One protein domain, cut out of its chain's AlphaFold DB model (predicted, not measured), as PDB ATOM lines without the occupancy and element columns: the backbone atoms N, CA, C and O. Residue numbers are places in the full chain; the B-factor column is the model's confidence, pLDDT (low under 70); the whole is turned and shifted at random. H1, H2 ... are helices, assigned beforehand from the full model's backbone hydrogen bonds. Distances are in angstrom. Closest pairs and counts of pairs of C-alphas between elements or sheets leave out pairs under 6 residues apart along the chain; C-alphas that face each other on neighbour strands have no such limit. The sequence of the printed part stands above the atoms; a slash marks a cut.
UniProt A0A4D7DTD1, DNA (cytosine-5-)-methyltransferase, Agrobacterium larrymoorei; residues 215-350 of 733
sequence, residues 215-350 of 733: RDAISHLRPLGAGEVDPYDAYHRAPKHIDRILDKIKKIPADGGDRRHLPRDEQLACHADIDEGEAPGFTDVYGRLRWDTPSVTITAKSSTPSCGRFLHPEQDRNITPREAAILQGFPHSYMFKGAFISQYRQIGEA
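This is residues 215 to 350 of the 733 residues of the protein "DNA (cytosine-5-)-methyltransferase" of Agrobacterium larrymoorei (UniProt A0A4D7DTD1). With little regular structure, this is a body mostly of loops, in which H4 touches H1 and H5 while H3 lies farthest out, touching no helix. The 136 printed residues include five named helices, H1 to H5 in chain order, holding 37 residues, and no named strand: all helix. It is compact, radius of gyration of the C-alphas 14.8 A, spanning 44 by 30 by 27 A.

Find C-alpha 215 at (170.603, 118.042, 213.674), where H1, residues 215 to 218, begins. Next come H2, residues 243 to 251, 12.5 A long; H3, 269 to 275, 10.5 A; H4, 321 to 327, 9.7 A; and H5, 340 to 349, 14.9 A, ending at (163.090, 104.544, 196.716).

H1 touches H4, closest at C-alphas 218 and 323, 6.2 A. H4 touches H5, closest at C-alphas 325 and 347, 5.9 A, the same way at a shallow tilt of 17 degrees. H2 and H3 are apart. Every O i to N i+4 pair is within hydrogen-bond range in H2 and H4, 2 of 3 in H3 and 5 of 6 in H5; H1 is too short for one.

The farthest C-alphas, Tyr 232 and Glu 278, are 47.5 A apart. The printed part has no cut, and its four links are long, with 45 residues from H3 to H4. Only residue 280 has pLDDT under 70.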
ATOM      1  N   ARG A 215     171.083 117.078 212.678       96.62
ATOM      2  CA  ARG A 215     170.603 118.042 213.674       96.62
ATOM      3  C   ARG A 215     169.684 119.084 213.050       96.62
ATOM      4  O   ARG A 215     168.594 119.310 213.577       96.62
ATOM      5  N   ASP A 216     170.065 119.659 211.913       94.19
ATOM      6  CA  ASP A 216     169.229 120.635 211.194       94.19
ATOM      7  C   ASP A 216     167.892 120.051 210.738       94.19
ATOM      8  O   ASP A 216     166.920 120.793 210.569       94.19
ATOM      9  N   ALA A 217     167.871 118.742 210.489       96.31
ATOM     10  CA  ALA A 217     166.735 118.025 209.939       96.31
ATOM     11  C   ALA A 217     165.740 117.566 211.009       96.31
ATOM     12  O   ALA A 217     164.552 117.781 210.826       96.31
ATOM     13  N   ILE A 218     166.187 116.941 212.105       97.38
ATOM     14  CA  ILE A 218     165.267 116.217 213.007       97.38
ATOM     15  C   ILE A 218     165.372 116.592 214.491       97.38
ATOM     16  O   ILE A 218     164.552 116.135 215.277       97.38
ATOM     17  N   SER A 219     166.316 117.448 214.906       95.81
ATOM     18  CA  SER A 219     166.511 117.763 216.343       95.81
ATOM     19  C   SER A 219     165.341 118.486 217.020       95.81
ATOM     20  O   SER A 219     165.282 118.563 218.244       95.81
ATOM     21  N   HIS A 220     164.427 119.050 216.233       93.94
ATOM     22  CA  HIS A 220     163.256 119.776 216.711       93.94
ATOM     23  C   HIS A 220     162.050 118.863 216.984       93.94
ATOM     24  O   HIS A 220     161.079 119.327 217.578       93.94
ATOM     25  N   LEU A 221     162.102 117.600 216.545       95.31
ATOM     26  CA  LEU A 221     161.024 116.636 216.742       95.31
ATOM     27  C   LEU A 221     160.952 116.178 218.202       95.31
ATOM     28  O   LEU A 221     161.945 116.176 218.934       95.31
ATOM     29  N   ARG A 222     159.749 115.790 218.629       93.31
ATOM     30  CA  ARG A 222     159.489 115.332 219.995       93.31
ATOM     31  C   ARG A 222     160.214 114.003 220.258       93.31
ATOM     32  O   ARG A 222     160.256 113.144 219.388       93.31
ATOM     33  N   PRO A 223     160.810 113.791 221.439       96.31
ATOM     34  CA  PRO A 223     161.397 112.495 221.760       96.31
ATOM     35  C   PRO A 223     160.344 111.384 221.826       96.31
ATOM     36  O   PRO A 223     159.235 111.616 222.299       96.31
ATOM     37  N   LEU A 224     160.723 110.176 221.402       97.38
ATOM     38  CA  LEU A 224     159.900 108.968 221.437       97.38
ATOM     39  C   LEU A 224     160.708 107.772 221.949       97.38
ATOM     40  O   LEU A 224     161.868 107.573 221.575       97.38
ATOM     41  N   GLY A 225     160.060 106.920 222.734       97.06
ATOM     42  CA  GLY A 225     160.491 105.555 223.008       97.06
ATOM     43  C   GLY A 225     160.234 104.609 221.828       97.06
ATOM     44  O   GLY A 225     159.523 104.921 220.870       97.06
ATOM     45  N   ALA A 226     160.820 103.412 221.876       96.00
ATOM     46  CA  ALA A 226     160.581 102.389 220.859       96.00
ATOM     47  C   ALA A 226     159.103 101.951 220.840       96.00
ATOM     48  O   ALA A 226     158.544 101.569 221.866       96.00
ATOM     49  N   GLY A 227     158.478 101.960 219.660       96.06
ATOM     50  CA  GLY A 227     157.058 101.638 219.480       96.06
ATOM     51  C   GLY A 227     156.070 102.769 219.798       96.06
ATOM     52  O   GLY A 227     154.874 102.575 219.578       96.06
ATOM     53  N   GLU A 228     156.532 103.924 220.282       97.69
ATOM     54  CA  GLU A 228     155.672 105.077 220.573       97.69
ATOM     55  C   GLU A 228     155.288 105.860 219.309       97.69
ATOM     56  O   GLU A 228     155.913 105.741 218.247       97.69
ATOM     57  N   VAL A 229     154.231 106.665 219.429       97.50
ATOM     58  CA  VAL A 229     153.691 107.523 218.369       97.50
ATOM     59  C   VAL A 229     153.538 108.931 218.914       97.50
ATOM     60  O   VAL A 229     153.012 109.110 220.013       97.50
ATOM     61  N   ASP A 230     153.952 109.918 218.134       94.50
ATOM     62  CA  ASP A 230     153.688 111.314 218.443       94.50
ATOM     63  C   ASP A 230     152.184 111.632 218.342       94.50
ATOM     64  O   ASP A 230     151.535 111.250 217.364       94.50
ATOM     65  N   PRO A 231     151.601 112.348 219.318       90.12
ATOM     66  CA  PRO A 231     150.171 112.655 219.315       90.12
ATOM     67  C   PRO A 231     149.730 113.640 218.219       90.12
ATOM     68  O   PRO A 231     148.536 113.716 217.932       90.12
ATOM     69  N   TYR A 232     150.652 114.393 217.612       87.00
ATOM     70  CA  TYR A 232     150.372 115.404 216.586       87.00
ATOM     71  C   TYR A 232     150.873 115.004 215.191       87.00
ATOM     72  O   TYR A 232     150.466 115.617 214.203       87.00
ATOM     73  N   ASP A 233     151.715 113.973 215.085       91.62
ATOM     74  CA  ASP A 233     152.208 113.447 213.814       91.62
ATOM     75  C   ASP A 233     152.192 111.914 213.768       91.62
ATOM     76  O   ASP A 233     153.104 111.230 214.231       91.62
ATOM     77  N   ALA A 234     151.187 111.361 213.086       92.44
ATOM     78  CA  ALA A 234     151.015 109.917 212.918       92.44
ATOM     79  C   ALA A 234     152.196 109.212 212.209       92.44
ATOM     80  O   ALA A 234     152.335 107.988 212.306       92.44
ATOM     81  N   TYR A 235     153.042 109.960 211.490       95.50
ATOM     82  CA  TYR A 235     154.242 109.436 210.831       95.50
ATOM     83  C   TYR A 235     155.490 109.561 211.699       95.50
ATOM     84  O   TYR A 235     156.504 108.913 211.419       95.50
ATOM     85  N   HIS A 236     155.440 110.336 212.778       97.06
ATOM     86  CA  HIS A 236     156.444 110.287 213.823       97.06
ATOM     87  C   HIS A 236     156.105 109.140 214.783       97.06
ATOM     88  O   HIS A 236     155.642 109.307 215.903       97.06
ATOM     89  N   ARG A 237     156.290 107.920 214.266       97.25
ATOM     90  CA  ARG A 237     156.057 106.650 214.957       97.25
ATOM     91  C   ARG A 237     157.314 105.795 214.948       97.25
ATOM     92  O   ARG A 237     157.794 105.413 213.877       97.25
ATOM     93  N   ALA A 238     157.812 105.449 216.126       97.62
ATOM     94  CA  ALA A 238     158.994 104.616 216.287       97.62
ATOM     95  C   ALA A 238     158.700 103.143 215.945       97.62
ATOM     96  O   ALA A 238     157.666 102.605 216.352       97.62
ATOM     97  N   PRO A 239     159.601 102.442 215.232       96.12
ATOM     98  CA  PRO A 239     159.505 100.994 215.081       96.12
ATOM     99  C   PRO A 239     159.507 100.273 216.435       96.12
ATOM    100  O   PRO A 239     160.228 100.653 217.359       96.12
ATOM    101  N   LYS A 240     158.715  99.202 216.540       94.50
ATOM    102  CA  LYS A 240     158.732  98.297 217.694       94.50
ATOM    103  C   LYS A 240     159.760  97.188 217.461       94.50
ATOM    104  O   LYS A 240     159.762  96.556 216.405       94.50
ATOM    105  N   HIS A 241     160.591  96.921 218.463       94.31
ATOM    106  CA  HIS A 241     161.571  95.834 218.446       94.31
ATOM    107  C   HIS A 241     161.407  94.936 219.674       94.31
ATOM    108  O   HIS A 241     160.844  95.351 220.682       94.31
ATOM    109  N   ILE A 242     161.885  93.694 219.569       95.06
ATOM    110  CA  ILE A 242     161.947  92.758 220.699       95.06
ATOM    111  C   ILE A 242     163.027  93.186 221.702       95.06
ATOM    112  O   ILE A 242     164.024  93.795 221.305       95.06
ATOM    113  N   ASP A 243     162.883  92.784 222.964       95.50
ATOM    114  CA  ASP A 243     163.765  93.208 224.064       95.50
ATOM    115  C   ASP A 243     165.244  92.934 223.794       95.50
ATOM    116  O   ASP A 243     166.082  93.799 224.023       95.50
ATOM    117  N   ARG A 244     165.568  91.783 223.191       94.38
ATOM    118  CA  ARG A 244     166.945  91.440 222.801       94.38
ATOM    119  C   ARG A 244     167.581  92.481 221.873       94.38
ATOM    120  O   ARG A 244     168.780  92.720 221.941       94.38
ATOM    121  N   ILE A 245     166.806  93.059 220.958       94.38
ATOM    122  CA  ILE A 245     167.305  94.083 220.031       94.38
ATOM    123  C   ILE A 245     167.407  95.436 220.733       94.38
ATOM    124  O   ILE A 245     168.371  96.159 220.499       94.38
ATOM    125  N   LEU A 246     166.457  95.760 221.610       95.50
ATOM    126  CA  LEU A 246     166.497  96.987 222.407       95.50
ATOM    127  C   LEU A 246     167.688  96.998 223.371       95.50
ATOM    128  O   LEU A 246     168.352  98.021 223.495       95.50
ATOM    129  N   ASP A 247     168.002  95.862 223.993       95.38
ATOM    130  CA  ASP A 247     169.183  95.698 224.844       95.38
ATOM    131  C   ASP A 247     170.481  95.975 224.072       95.38
ATOM    132  O   ASP A 247     171.330  96.741 224.528       95.38
ATOM    133  N   LYS A 248     170.588  95.468 222.836       95.25
ATOM    134  CA  LYS A 248     171.704  95.815 221.943       95.25
ATOM    135  C   LYS A 248     171.755  97.307 221.639       95.25
ATOM    136  O   LYS A 248     172.820  97.899 221.733       95.25
ATOM    137  N   ILE A 249     170.631  97.926 221.279       96.06
ATOM    138  CA  ILE A 249     170.585  99.359 220.944       96.06
ATOM    139  C   ILE A 249     171.055 100.219 222.127       96.06
ATOM    140  O   ILE A 249     171.873 101.115 221.928       96.06
ATOM    141  N   LYS A 250     170.618  99.902 223.351       96.56
ATOM    142  CA  LYS A 250     171.022 100.607 224.581       96.56
ATOM    143  C   LYS A 250     172.533 100.583 224.825       96.56
ATOM    144  O   LYS A 250     173.089 101.545 225.342       96.56
ATOM    145  N   LYS A 251     173.205  99.494 224.440       96.69
ATOM    146  CA  LYS A 251     174.664  99.331 224.568       96.69
ATOM    147  C   LYS A 251     175.450 100.099 223.505       96.69
ATOM    148  O   LYS A 251     176.661 100.252 223.637       96.69
ATOM    149  N   ILE A 252     174.794 100.569 222.444       96.75
ATOM    150  CA  ILE A 252     175.454 101.289 221.356       96.75
ATOM    151  C   ILE A 252     175.581 102.766 221.737       96.75
ATOM    152  O   ILE A 252     174.549 103.421 221.920       96.75
ATOM    153  N   PRO A 253     176.812 103.314 221.803       97.50
ATOM    154  CA  PRO A 253     177.036 104.702 222.188       97.50
ATOM    155  C   PRO A 253     176.264 105.684 221.311       97.50
ATOM    156  O   PRO A 253     176.183 105.491 220.096       97.50
ATOM    157  N   ALA A 254     175.737 106.742 221.931       97.75
ATOM    158  CA  ALA A 254     175.104 107.865 221.245       97.75
ATOM    159  C   ALA A 254     176.033 108.505 220.194       97.75
ATOM    160  O   ALA A 254     177.251 108.337 220.217       97.75
ATOM    161  N   ASP A 255     175.429 109.239 219.266       97.44
ATOM    162  CA  ASP A 255     176.079 110.086 218.268       97.44
ATOM    163  C   ASP A 255     177.146 109.367 217.422       97.44
ATOM    164  O   ASP A 255     178.306 109.766 217.284       97.44
ATOM    165  N   GLY A 256     176.724 108.268 216.800       96.12
ATOM    166  CA  GLY A 256     177.534 107.564 215.815       96.12
ATOM    167  C   GLY A 256     178.168 106.252 216.263       96.12
ATOM    168  O   GLY A 256     178.925 105.680 215.469       96.12
ATOM    169  N   GLY A 257     177.841 105.731 217.448       96.38
ATOM    170  CA  GLY A 257     178.130 104.337 217.791       96.38
ATOM    171  C   GLY A 257     177.489 103.354 216.803       96.38
ATOM    172  O   GLY A 257     176.568 103.694 216.060       96.38
ATOM    173  N   ASP A 258     178.002 102.128 216.766       95.00
ATOM    174  CA  ASP A 258     177.494 101.024 215.941       95.00
ATOM    175  C   ASP A 258     177.844  99.663 216.558       95.00
ATOM    176  O   ASP A 258     178.422  99.605 217.648       95.00
ATOM    177  N   ARG A 259     177.512  98.563 215.864       92.94
ATOM    178  CA  ARG A 259     177.695  97.191 216.367       92.94
ATOM    179  C   ARG A 259     179.106  96.854 216.859       92.94
ATOM    180  O   ARG A 259     179.237  95.919 217.642       92.94
ATOM    181  N   ARG A 260     180.150  97.562 216.417       91.38
ATOM    182  CA  ARG A 260     181.540  97.295 216.833       91.38
ATOM    183  C   ARG A 260     181.794  97.653 218.297       91.38
ATOM    184  O   ARG A 260     182.767  97.190 218.873       91.38
ATOM    185  N   HIS A 261     180.891  98.431 218.894       92.19
ATOM    186  CA  HIS A 261     180.907  98.785 220.312       92.19
ATOM    187  C   HIS A 261     180.174  97.761 221.191       92.19
ATOM    188  O   HIS A 261     180.186  97.891 222.411       92.19
ATOM    189  N   LEU A 262     179.523  96.753 220.598       91.31
ATOM    190  CA  LEU A 262     178.913  95.662 221.355       91.31
ATOM    191  C   LEU A 262     179.987  94.682 221.857       91.31
ATOM    192  O   LEU A 262     181.006  94.511 221.180       91.31
ATOM    193  N   PRO A 263     179.741  93.970 222.971       89.94
ATOM    194  CA  PRO A 263     180.558  92.829 223.382       89.94
ATOM    195  C   PRO A 263     180.753  91.815 222.243       89.94
ATOM    196  O   PRO A 263     179.851  91.610 221.425       89.94
ATOM    197  N   ARG A 264     181.936  91.188 222.156       85.44
ATOM    198  CA  ARG A 264     182.285  90.280 221.041       85.44
ATOM    199  C   ARG A 264     181.337  89.084 220.921       85.44
ATOM    200  O   ARG A 264     181.024  88.688 219.806       85.44
ATOM    201  N   ASP A 265     180.838  88.562 222.034       87.56
ATOM    202  CA  ASP A 265     179.848  87.478 222.108       87.56
ATOM    203  C   ASP A 265     178.445  87.886 221.615       87.56
ATOM    204  O   ASP A 265     177.621  87.035 221.276       87.56
ATOM    205  N   GLU A 266     178.174  89.187 221.497       86.38
ATOM    206  CA  GLU A 266     176.944  89.724 220.907       86.38
ATOM    207  C   GLU A 266     177.079  90.104 219.423       86.38
ATOM    208  O   GLU A 266     176.075  90.454 218.776       86.38
ATOM    209  N   GLN A 267     178.293  90.016 218.873       86.88
ATOM    210  CA  GLN A 267     178.585  90.183 217.452       86.88
ATOM    211  C   GLN A 267     178.481  88.826 216.736       86.88
ATOM    212  O   GLN A 267     178.807  87.780 217.284       86.88
ATOM    213  N   LEU A 268     177.979  88.820 215.497       85.69
ATOM    214  CA  LEU A 268     177.942  87.606 214.679       85.69
ATOM    215  C   LEU A 268     179.356  87.255 214.206       85.69
ATOM    216  O   LEU A 268     180.134  88.161 213.939       85.69
ATOM    217  N   ALA A 269     179.663  85.968 214.019       82.19
ATOM    218  CA  ALA A 269     180.977  85.539 213.526       82.19
ATOM    219  C   ALA A 269     181.359  86.229 212.203       82.19
ATOM    220  O   ALA A 269     182.433  86.806 212.101       82.19
ATOM    221  N   CYS A 270     180.418  86.317 211.255       80.50
ATOM    222  CA  CYS A 270     180.628  86.999 209.974       80.50
ATOM    223  C   CYS A 270     180.946  88.499 210.089       80.50
ATOM    224  O   CYS A 270     181.361  89.113 209.112       80.50
ATOM    225  N   HIS A 271     180.719  89.125 211.247       84.44
ATOM    226  CA  HIS A 271     181.111  90.512 211.466       84.44
ATOM    227  C   HIS A 271     182.624  90.673 211.601       84.44
ATOM    228  O   HIS A 271     183.125  91.712 211.184       84.44
ATOM    229  N   ALA A 272     183.324  89.679 212.162       79.50
ATOM    230  CA  ALA A 272     184.779  89.703 212.275       79.50
ATOM    231  C   ALA A 272     185.412  89.715 210.879       79.50
ATOM    232  O   ALA A 272     186.113  90.667 210.551       79.50
ATOM    233  N   ASP A 273     185.007  88.772 210.022       80.94
ATOM    234  CA  ASP A 273     185.460  88.680 208.629       80.94
ATOM    235  C   ASP A 273     185.221  89.995 207.858       80.94
ATOM    236  O   ASP A 273     186.048  90.430 207.062       80.94
ATOM    237  N   ILE A 274     184.088  90.669 208.096       82.38
ATOM    238  CA  ILE A 274     183.779  91.963 207.458       82.38
ATOM    239  C   ILE A 274     184.668  93.091 207.999       82.38
ATOM    240  O   ILE A 274     185.119  93.937 207.227       82.38
ATOM    241  N   ASP A 275     184.891  93.145 209.313       82.81
ATOM    242  CA  ASP A 275     185.679  94.208 209.952       82.81
ATOM    243  C   ASP A 275     187.172  94.110 209.610       82.81
ATOM    244  O   ASP A 275     187.848  95.134 209.522       82.81
ATOM    245  N   GLU A 276     187.665  92.893 209.380       82.12
ATOM    246  CA  GLU A 276     189.044  92.591 208.977       82.12
ATOM    247  C   GLU A 276     189.248  92.694 207.452       82.12
ATOM    248  O   GLU A 276     190.370  92.615 206.956       82.12
ATOM    249  N   GLY A 277     188.172  92.948 206.697       79.88
ATOM    250  CA  GLY A 277     188.204  93.085 205.239       79.88
ATOM    251  C   GLY A 277     188.295  91.753 204.487       79.88
ATOM    252  O   GLY A 277     188.465  91.755 203.268       79.88
ATOM    253  N   GLU A 278     188.148  90.631 205.190       81.81
ATOM    254  CA  GLU A 278     188.151  89.273 204.639       81.81
ATOM    255  C   GLU A 278     186.839  88.929 203.915       81.81
ATOM    256  O   GLU A 278     186.814  88.071 203.029       81.81
ATOM    257  N   ALA A 279     185.746  89.632 204.235       75.19
ATOM    258  CA  ALA A 279     184.452  89.484 203.579       75.19
ATOM    259  C   ALA A 279     183.798  90.839 203.233       75.19
ATOM    260  O   ALA A 279     183.862  91.795 204.007       75.19
ATOM    261  N   PRO A 280     183.091  90.953 202.093       67.94
ATOM    262  CA  PRO A 280     182.335  92.156 201.769       67.94
ATOM    263  C   PRO A 280     181.075  92.262 202.642       67.94
ATOM    264  O   PRO A 280     180.277  91.326 202.720       67.94
ATOM    265  N   GLY A 281     180.825  93.430 203.236       71.56
ATOM    266  CA  GLY A 281     179.615  93.658 204.023       71.56
ATOM    267  C   GLY A 281     179.501  95.067 204.599       71.56
ATOM    268  O   GLY A 281     180.391  95.897 204.445       71.56
ATOM    269  N   PHE A 282     178.372  95.340 205.257       77.19
ATOM    270  CA  PHE A 282     178.133  96.619 205.925       77.19
ATOM    271  C   PHE A 282     178.782  96.614 207.315       77.19
ATOM    272  O   PHE A 282     178.416  95.821 208.188       77.19
ATOM    273  N   THR A 283     179.738  97.512 207.529       80.69
ATOM    274  CA  THR A 283     180.474  97.653 208.797       80.69
ATOM    275  C   THR A 283     179.714  98.474 209.840       80.69
ATOM    276  O   THR A 283     180.012  98.394 211.028       80.69
ATOM    277  N   ASP A 284     178.700  99.236 209.428       82.62
ATOM    278  CA  ASP A 284     177.996 100.222 210.253       82.62
ATOM    279  C   ASP A 284     176.543  99.841 210.592       82.62
ATOM    280  O   ASP A 284     175.733 100.699 210.954       82.62
ATOM    281  N   VAL A 285     176.199  98.552 210.503       90.81
ATOM    282  CA  VAL A 285     174.896  98.041 210.960       90.81
ATOM    283  C   VAL A 285     174.700  98.276 212.460       90.81
ATOM    284  O   VAL A 285     175.659  98.344 213.232       90.81
ATOM    285  N   TYR A 286     173.441  98.396 212.879       94.12
ATOM    286  CA  TYR A 286     173.063  98.903 214.199       94.12
ATOM    287  C   TYR A 286     173.676 100.282 214.499       94.12
ATOM    288  O   TYR A 286     173.861 100.651 215.651       94.12
ATOM    289  N   GLY A 287     174.025 101.059 213.474       96.50
ATOM    290  CA  GLY A 287     174.637 102.364 213.666       96.50
ATOM    291  C   GLY A 287     173.624 103.425 214.088       96.50
ATOM    292  O   GLY A 287     172.531 103.519 213.521       96.50
ATOM    293  N   ARG A 288     174.023 104.294 215.016       98.31
ATOM    294  CA  ARG A 288     173.353 105.571 215.289       98.31
ATOM    295  C   ARG A 288     173.746 106.619 214.271       98.31
ATOM    296  O   ARG A 288     174.907 106.707 213.876       98.31
ATOM    297  N   LEU A 289     172.783 107.414 213.825       98.19
ATOM    298  CA  LEU A 289     173.076 108.622 213.064       98.19
ATOM    299  C   LEU A 289     173.979 109.561 213.884       98.19
ATOM    300  O   LEU A 289     174.002 109.495 215.112       98.19
ATOM    301  N   ARG A 290     174.732 110.416 213.186       98.00
ATOM    302  CA  ARG A 290     175.556 111.467 213.796       98.00
ATOM    303  C   ARG A 290     174.854 112.800 213.642       98.00
ATOM    304  O   ARG A 290     174.430 113.110 212.530       98.00
ATOM    305  N   TRP A 291     174.754 113.576 214.710       97.81
ATOM    306  CA  TRP A 291     174.029 114.838 214.699       97.81
ATOM    307  C   TRP A 291     174.615 115.851 213.728       97.81
ATOM    308  O   TRP A 291     173.879 116.398 212.912       97.81
ATOM    309  N   ASP A 292     175.927 116.066 213.794       96.88
ATOM    310  CA  ASP A 292     176.600 117.194 213.139       96.88
ATOM    311  C   ASP A 292     177.195 116.821 211.770       96.88
ATOM    312  O   ASP A 292     178.144 117.428 211.281       96.88
ATOM    313  N   THR A 293     176.620 115.805 211.121       95.81
ATOM    314  CA  THR A 293     176.926 115.443 209.729       95.81
ATOM    315  C   THR A 293     175.639 115.101 208.978       95.81
ATOM    316  O   THR A 293     174.658 114.724 209.622       95.81
ATOM    317  N   PRO A 294     175.606 115.181 207.635       97.56
ATOM    318  CA  PRO A 294     174.488 114.635 206.868       97.56
ATOM    319  C   PRO A 294     174.327 113.129 207.130       97.56
ATOM    320  O   PRO A 294     175.325 112.423 207.321       97.56
ATOM    321  N   SER A 295     173.093 112.615 207.112       97.50
ATOM    322  CA  SER A 295     172.841 111.185 207.335       97.50
ATOM    323  C   SER A 295     173.473 110.310 206.247       97.50
ATOM    324  O   SER A 295     173.831 110.774 205.163       97.50
ATOM    325  N   VAL A 296     173.561 109.002 206.496       95.31
ATOM    326  CA  VAL A 296     173.762 108.033 205.404       95.31
ATOM    327  C   VAL A 296     172.551 108.042 204.460       95.31
ATOM    328  O   VAL A 296     171.495 108.575 204.811       95.31
ATOM    329  N   THR A 297     172.686 107.451 203.268       94.75
ATOM    330  CA  THR A 297     171.565 107.334 202.324       94.75
ATOM    331  C   THR A 297     170.384 106.625 202.992       94.75
ATOM    332  O   THR A 297     170.524 105.493 203.461       94.75
ATOM    333  N   ILE A 298     169.212 107.260 203.009       95.88
ATOM    334  CA  ILE A 298     167.987 106.636 203.513       95.88
ATOM    335  C   ILE A 298     167.539 105.561 202.522       95.88
ATOM    336  O   ILE A 298     167.448 105.792 201.312       95.88
ATOM    337  N   THR A 299     167.289 104.357 203.038       93.38
ATOM    338  CA  THR A 299     166.931 103.180 202.238       93.38
ATOM    339  C   THR A 299     165.551 102.649 202.602       93.38
ATOM    340  O   THR A 299     165.013 102.943 203.672       93.38
ATOM    341  N   ALA A 300     165.020 101.775 201.742       93.19
ATOM    342  CA  ALA A 300     163.746 101.085 201.936       93.19
ATOM    343  C   ALA A 300     163.665 100.228 203.217       93.19
ATOM    344  O   ALA A 300     162.580  99.799 203.604       93.19
ATOM    345  N   LYS A 301     164.806  99.945 203.865       93.00
ATOM    346  CA  LYS A 301     164.911  99.119 205.080       93.00
ATOM    347  C   LYS A 301     165.377  99.909 206.306       93.00
ATOM    348  O   LYS A 301     165.830  99.316 207.282       93.00
ATOM    349  N   SER A 302     165.257 101.235 206.280       94.12
ATOM    350  CA  SER A 302     165.692 102.115 207.377       94.12
ATOM    351  C   SER A 302     164.942 101.906 208.706       94.12
ATOM    352  O   SER A 302     165.427 102.304 209.761       94.12
ATOM    353  N   SER A 303     163.830 101.172 208.698       94.19
ATOM    354  CA  SER A 303     163.141 100.703 209.909       94.19
ATOM    355  C   SER A 303     163.850  99.562 210.652       94.19
ATOM    356  O   SER A 303     163.410  99.177 211.733       94.19
ATOM    357  N   THR A 304     164.898  98.970 210.069       93.94
ATOM    358  CA  THR A 304     165.552  97.762 210.591       93.94
ATOM    359  C   THR A 304     166.981  98.070 211.063       93.94
ATOM    360  O   THR A 304     167.814  98.449 210.236       93.94
ATOM    361  N   PRO A 305     167.318  97.858 212.354       92.00
ATOM    362  CA  PRO A 305     168.646  98.163 212.896       92.00
ATOM    363  C   PRO A 305     169.788  97.451 212.159       92.00
ATOM    364  O   PRO A 305     170.837  98.029 211.905       92.00
ATOM    365  N   SER A 306     169.583  96.195 211.757       90.19
ATOM    366  CA  SER A 306     170.606  95.376 211.094       90.19
ATOM    367  C   SER A 306     170.826  95.719 209.614       90.19
ATOM    368  O   SER A 306     171.569  95.015 208.937       90.19
ATOM    369  N   CYS A 307     170.159  96.747 209.082       89.44
ATOM    370  CA  CYS A 307     170.269  97.144 207.676       89.44
ATOM    371  C   CYS A 307     171.137  98.389 207.445       89.44
ATOM    372  O   CYS A 307     171.271  98.800 206.296       89.44
ATOM    373  N   GLY A 308     171.721  98.974 208.494       92.06
ATOM    374  CA  GLY A 308     172.663 100.090 208.382       92.06
ATOM    375  C   GLY A 308     172.606 101.035 209.578       92.06
ATOM    376  O   GLY A 308     172.144 100.668 210.662       92.06
ATOM    377  N   ARG A 309     173.053 102.273 209.358       95.19
ATOM    378  CA  ARG A 309     173.071 103.349 210.351       95.19
ATOM    379  C   ARG A 309     171.744 104.112 210.396       95.19
ATOM    380  O   ARG A 309     171.638 105.220 209.876       95.19
ATOM    381  N   PHE A 310     170.723 103.501 210.993       96.62
ATOM    382  CA  PHE A 310     169.362 104.058 211.057       96.62
ATOM    383  C   PHE A 310     168.793 104.167 212.478       96.62
ATOM    384  O   PHE A 310     167.587 104.352 212.645       96.62
ATOM    385  N   LEU A 311     169.630 104.047 213.511       98.25
ATOM    386  CA  LEU A 311     169.229 104.363 214.881       98.25
ATOM    387  C   LEU A 311     169.223 105.879 215.101       98.25
ATOM    388  O   LEU A 311     170.060 106.596 214.540       98.25
ATOM    389  N   HIS A 312     168.303 106.362 215.941       98.50
ATOM    390  CA  HIS A 312     168.294 107.760 216.366       98.50
ATOM    391  C   HIS A 312     169.646 108.102 217.025       98.50
ATOM    392  O   HIS A 312     170.197 107.255 217.744       98.50
ATOM    393  N   PRO A 313     170.187 109.323 216.838       98.25
ATOM    394  CA  PRO A 313     171.478 109.706 217.415       98.25
ATOM    395  C   PRO A 313     171.603 109.530 218.937       98.25
ATOM    396  O   PRO A 313     172.703 109.441 219.453       98.25
ATOM    397  N   GLU A 314     170.493 109.436 219.666       97.88
ATOM    398  CA  GLU A 314     170.457 109.472 221.139       97.88
ATOM    399  C   GLU A 314     169.437 108.474 221.692       97.88
ATOM    400  O   GLU A 314     169.788 107.584 222.452       97.88
ATOM    401  N   GLN A 315     168.178 108.575 221.258       98.06
ATOM    402  CA  GLN A 315     167.074 107.724 221.707       98.06
ATOM    403  C   GLN A 315     167.269 106.249 221.309       98.06
ATOM    404  O   GLN A 315     167.757 105.949 220.218       98.06
ATOM    405  N   ASP A 316     166.858 105.311 222.164       97.69
ATOM    406  CA  ASP A 316     167.046 103.861 221.973       97.69
ATOM    407  C   ASP A 316     166.031 103.234 221.002       97.69
ATOM    408  O   ASP A 316     165.256 102.341 221.348       97.69
ATOM    409  N   ARG A 317     166.024 103.720 219.759       97.38
ATOM    410  CA  ARG A 317     165.108 103.288 218.696       97.38
ATOM    411  C   ARG A 317     165.689 103.531 217.303       97.38
ATOM    412  O   ARG A 317     166.598 104.341 217.121       97.38
ATOM    413  N   ASN A 318     165.111 102.875 216.299       97.38
ATOM    414  CA  ASN A 318     165.264 103.288 214.904       97.38
ATOM    415  C   ASN A 318     164.590 104.644 214.644       97.38
ATOM    416  O   ASN A 318     163.696 105.071 215.386       97.38
ATOM    417  N   ILE A 319     165.014 105.302 213.565       98.19
ATOM    418  CA  ILE A 319     164.335 106.496 213.067       98.19
ATOM    419  C   ILE A 319     162.892 106.184 212.642       98.19
ATOM    420  O   ILE A 319     162.597 105.068 212.214       98.19
ATOM    421  N   THR A 320     161.996 107.159 212.766       98.50
ATOM    422  CA  THR A 320     160.582 107.054 212.369       98.50
ATOM    423  C   THR A 320     160.391 107.280 210.861       98.50
ATOM    424  O   THR A 320     161.293 107.814 210.206       98.50
ATOM    425  N   PRO A 321     159.208 106.975 210.280       98.31
ATOM    426  CA  PRO A 321     158.908 107.360 208.900       98.31
ATOM    427  C   PRO A 321     159.042 108.872 208.665       98.31
ATOM    428  O   PRO A 321     159.630 109.272 207.667       98.31
ATOM    429  N   ARG A 322     158.564 109.715 209.595       97.94
ATOM    430  CA  ARG A 322     158.734 111.179 209.527       97.94
ATOM    431  C   ARG A 322     160.201 111.596 209.472       97.94
ATOM    432  O   ARG A 322     160.572 112.362 208.591       97.94
ATOM    433  N   GLU A 323     161.032 111.084 210.378       98.50
ATOM    434  CA  GLU A 323     162.469 111.385 210.402       98.50
ATOM    435  C   GLU A 323     163.139 110.950 209.092       98.50
ATOM    436  O   GLU A 323     163.875 111.728 208.490       98.50
ATOM    437  N   ALA A 324     162.828 109.746 208.599       98.50
ATOM    438  CA  ALA A 324     163.327 109.254 207.318       98.50
ATOM    439  C   ALA A 324     162.873 110.132 206.137       98.50
ATOM    440  O   ALA A 324     163.677 110.421 205.253       98.50
ATOM    441  N   ALA A 325     161.618 110.589 206.125       98.44
ATOM    442  CA  ALA A 325     161.067 111.447 205.079       98.44
ATOM    443  C   ALA A 325     161.727 112.837 205.061       98.44
ATOM    444  O   ALA A 325     162.141 113.296 203.997       98.44
ATOM    445  N   ILE A 326     161.899 113.475 206.225       98.06
ATOM    446  CA  ILE A 326     162.606 114.762 206.332       98.06
ATOM    447  C   ILE A 326     164.069 114.592 205.910       98.06
ATOM    448  O   ILE A 326     164.598 115.415 205.161       98.06
ATOM    449  N   LEU A 327     164.718 113.493 206.321       98.38
ATOM    450  CA  LEU A 327     166.086 113.193 205.896       98.38
ATOM    451  C   LEU A 327     166.188 112.967 204.376       98.38
ATOM    452  O   LEU A 327     167.198 113.298 203.753       98.38
ATOM    453  N   GLN A 328     165.122 112.449 203.765       97.81
ATOM    454  CA  GLN A 328     164.928 112.303 202.320       97.81
ATOM    455  C   GLN A 328     164.519 113.608 201.620       97.81
ATOM    456  O   GLN A 328     164.396 113.624 200.403       97.81
ATOM    457  N   GLY A 329     164.358 114.722 202.337       96.50
ATOM    458  CA  GLY A 329     164.006 116.017 201.752       96.50
ATOM    459  C   GLY A 329     162.533 116.148 201.356       96.50
ATOM    460  O   GLY A 329     162.210 117.009 200.535       96.50
ATOM    461  N   PHE A 330     161.650 115.304 201.903       97.31
ATOM    462  CA  PHE A 330     160.210 115.556 201.865       97.31
ATOM    463  C   PHE A 330     159.845 116.688 202.828       97.31
ATOM    464  O   PHE A 330     160.443 116.779 203.904       97.31
ATOM    465  N   PRO A 331     158.844 117.518 202.484       93.38
ATOM    466  CA  PRO A 331     158.322 118.500 203.422       93.38
ATOM    467  C   PRO A 331     157.694 117.809 204.636       93.38
ATOM    468  O   PRO A 331     157.187 116.684 204.545       93.38
ATOM    469  N   HIS A 332     157.661 118.503 205.772       91.38
ATOM    470  CA  HIS A 332     157.092 117.970 207.013       91.38
ATOM    471  C   HIS A 332     155.606 117.603 206.855       91.38
ATOM    472  O   HIS A 332     155.114 116.682 207.499       91.38
ATOM    473  N   SER A 333     154.885 118.280 205.957       89.81
ATOM    474  CA  SER A 333     153.472 118.009 205.674       89.81
ATOM    475  C   SER A 333     153.220 116.830 204.727       89.81
ATOM    476  O   SER A 333     152.061 116.535 204.454       89.81
ATOM    477  N   TYR A 334     154.255 116.172 204.190       95.06
ATOM    478  CA  TYR A 334     154.058 115.058 203.256       95.06
ATOM    479  C   TYR A 334     153.440 113.848 203.963       95.06
ATOM    480  O   TYR A 334     153.873 113.468 205.059       95.06
ATOM    481  N   MET A 335     152.443 113.236 203.333       95.69
ATOM    482  CA  MET A 335     151.694 112.095 203.865       95.69
ATOM    483  C   MET A 335     152.053 110.806 203.126       95.69
ATOM    484  O   MET A 335     152.363 110.854 201.945       95.69
ATOM    485  N   PHE A 336     151.982 109.649 203.793       96.94
ATOM    486  CA  PHE A 336     152.292 108.340 203.205       96.94
ATOM    487  C   PHE A 336     151.161 107.331 203.460       96.94
ATOM    488  O   PHE A 336     150.698 107.149 204.582       96.94
ATOM    489  N   LYS A 337     150.722 106.622 202.426       96.38
ATOM    490  CA  LYS A 337     149.703 105.569 202.508       96.38
ATOM    491  C   LYS A 337     150.347 104.177 202.528       96.38
ATOM    492  O   LYS A 337     151.548 104.011 202.299       96.38
ATOM    493  N   GLY A 338     149.528 103.171 202.826       95.25
ATOM    494  CA  GLY A 338     149.944 101.773 202.911       95.25
ATOM    495  C   GLY A 338     150.480 101.365 204.286       95.25
ATOM    496  O   GLY A 338     150.515 102.144 205.245       95.25
ATOM    497  N   ALA A 339     150.884 100.098 204.384       95.50
ATOM    498  CA  ALA A 339     151.384  99.510 205.625       95.50
ATOM    499  C   ALA A 339     152.673 100.195 206.119       95.50
ATOM    500  O   ALA A 339     153.450 100.722 205.329       95.50
ATOM    501  N   PHE A 340     152.962 100.111 207.423       94.81
ATOM    502  CA  PHE A 340     154.114 100.786 208.044       94.81
ATOM    503  C   PHE A 340     155.448 100.552 207.312       94.81
ATOM    504  O   PHE A 340     156.189 101.494 207.065       94.81
ATOM    505  N   ILE A 341     155.740  99.313 206.904       94.69
ATOM    506  CA  ILE A 341     156.966  98.989 206.153       94.69
ATOM    507  C   ILE A 341     156.918  99.505 204.704       94.69
ATOM    508  O   ILE A 341     157.957  99.867 204.152       94.69
ATOM    509  N   SER A 342     155.729  99.583 204.097       95.81
ATOM    510  CA  SER A 342     155.536 100.158 202.757       95.81
ATOM    511  C   SER A 342     155.939 101.635 202.728       95.81
ATOM    512  O   SER A 342     156.599 102.069 201.788       95.81
ATOM    513  N   GLN A 343     155.659 102.381 203.803       97.25
ATOM    514  CA  GLN A 343     156.041 103.794 203.930       97.25
ATOM    515  C   GLN A 343     157.566 103.985 203.841       97.25
ATOM    516  O   GLN A 343     158.041 104.808 203.065       97.25
ATOM    517  N   TYR A 344     158.359 103.174 204.555       97.31
ATOM    518  CA  TYR A 344     159.826 103.235 204.458       97.31
ATOM    519  C   TYR A 344     160.344 102.879 203.065       97.31
ATOM    520  O   TYR A 344     161.314 103.482 202.606       97.31
ATOM    521  N   ARG A 345     159.704 101.914 202.387       96.00
ATOM    522  CA  ARG A 345     160.051 101.558 201.007       96.00
ATOM    523  C   ARG A 345     159.866 102.752 200.078       96.00
ATOM    524  O   ARG A 345     160.822 103.129 199.410       96.00
ATOM    525  N   GLN A 346     158.687 103.368 200.121       97.19
ATOM    526  CA  GLN A 346     158.361 104.563 199.346       97.19
ATOM    527  C   GLN A 346     159.382 105.686 199.585       97.19
ATOM    528  O   GLN A 346     159.949 106.211 198.633       97.19
ATOM    529  N   ILE A 347     159.697 105.984 200.852       97.50
ATOM    530  CA  ILE A 347     160.678 107.018 201.217       97.50
ATOM    531  C   ILE A 347     162.068 106.698 200.651       97.50
ATOM    532  O   ILE A 347     162.694 107.554 200.033       97.50
ATOM    533  N   GLY A 348     162.576 105.479 200.849       94.81
ATOM    534  CA  GLY A 348     163.935 105.119 200.432       94.81
ATOM    535  C   GLY A 348     164.135 105.059 198.913       94.81
ATOM    536  O   GLY A 348     165.229 105.372 198.421       94.81
ATOM    537  N   GLU A 349     163.092 104.655 198.182       93.25
ATOM    538  CA  GLU A 349     163.090 104.544 196.716       93.25
ATOM    539  C   GLU A 349     162.859 105.890 196.023       93.25
ATOM    540  O   GLU A 349     163.349 106.082 194.915       93.25
ATOM    541  N   ALA A 350     162.202 106.846 196.682       95.06
ATOM    542  CA  ALA A 350     161.923 108.151 196.099       95.06
ATOM    543  C   ALA A 350     163.186 108.953 195.751       95.06
ATOM    544  O   ALA A 350     164.217 108.900 196.433       95.06
TER     545      ALA A 350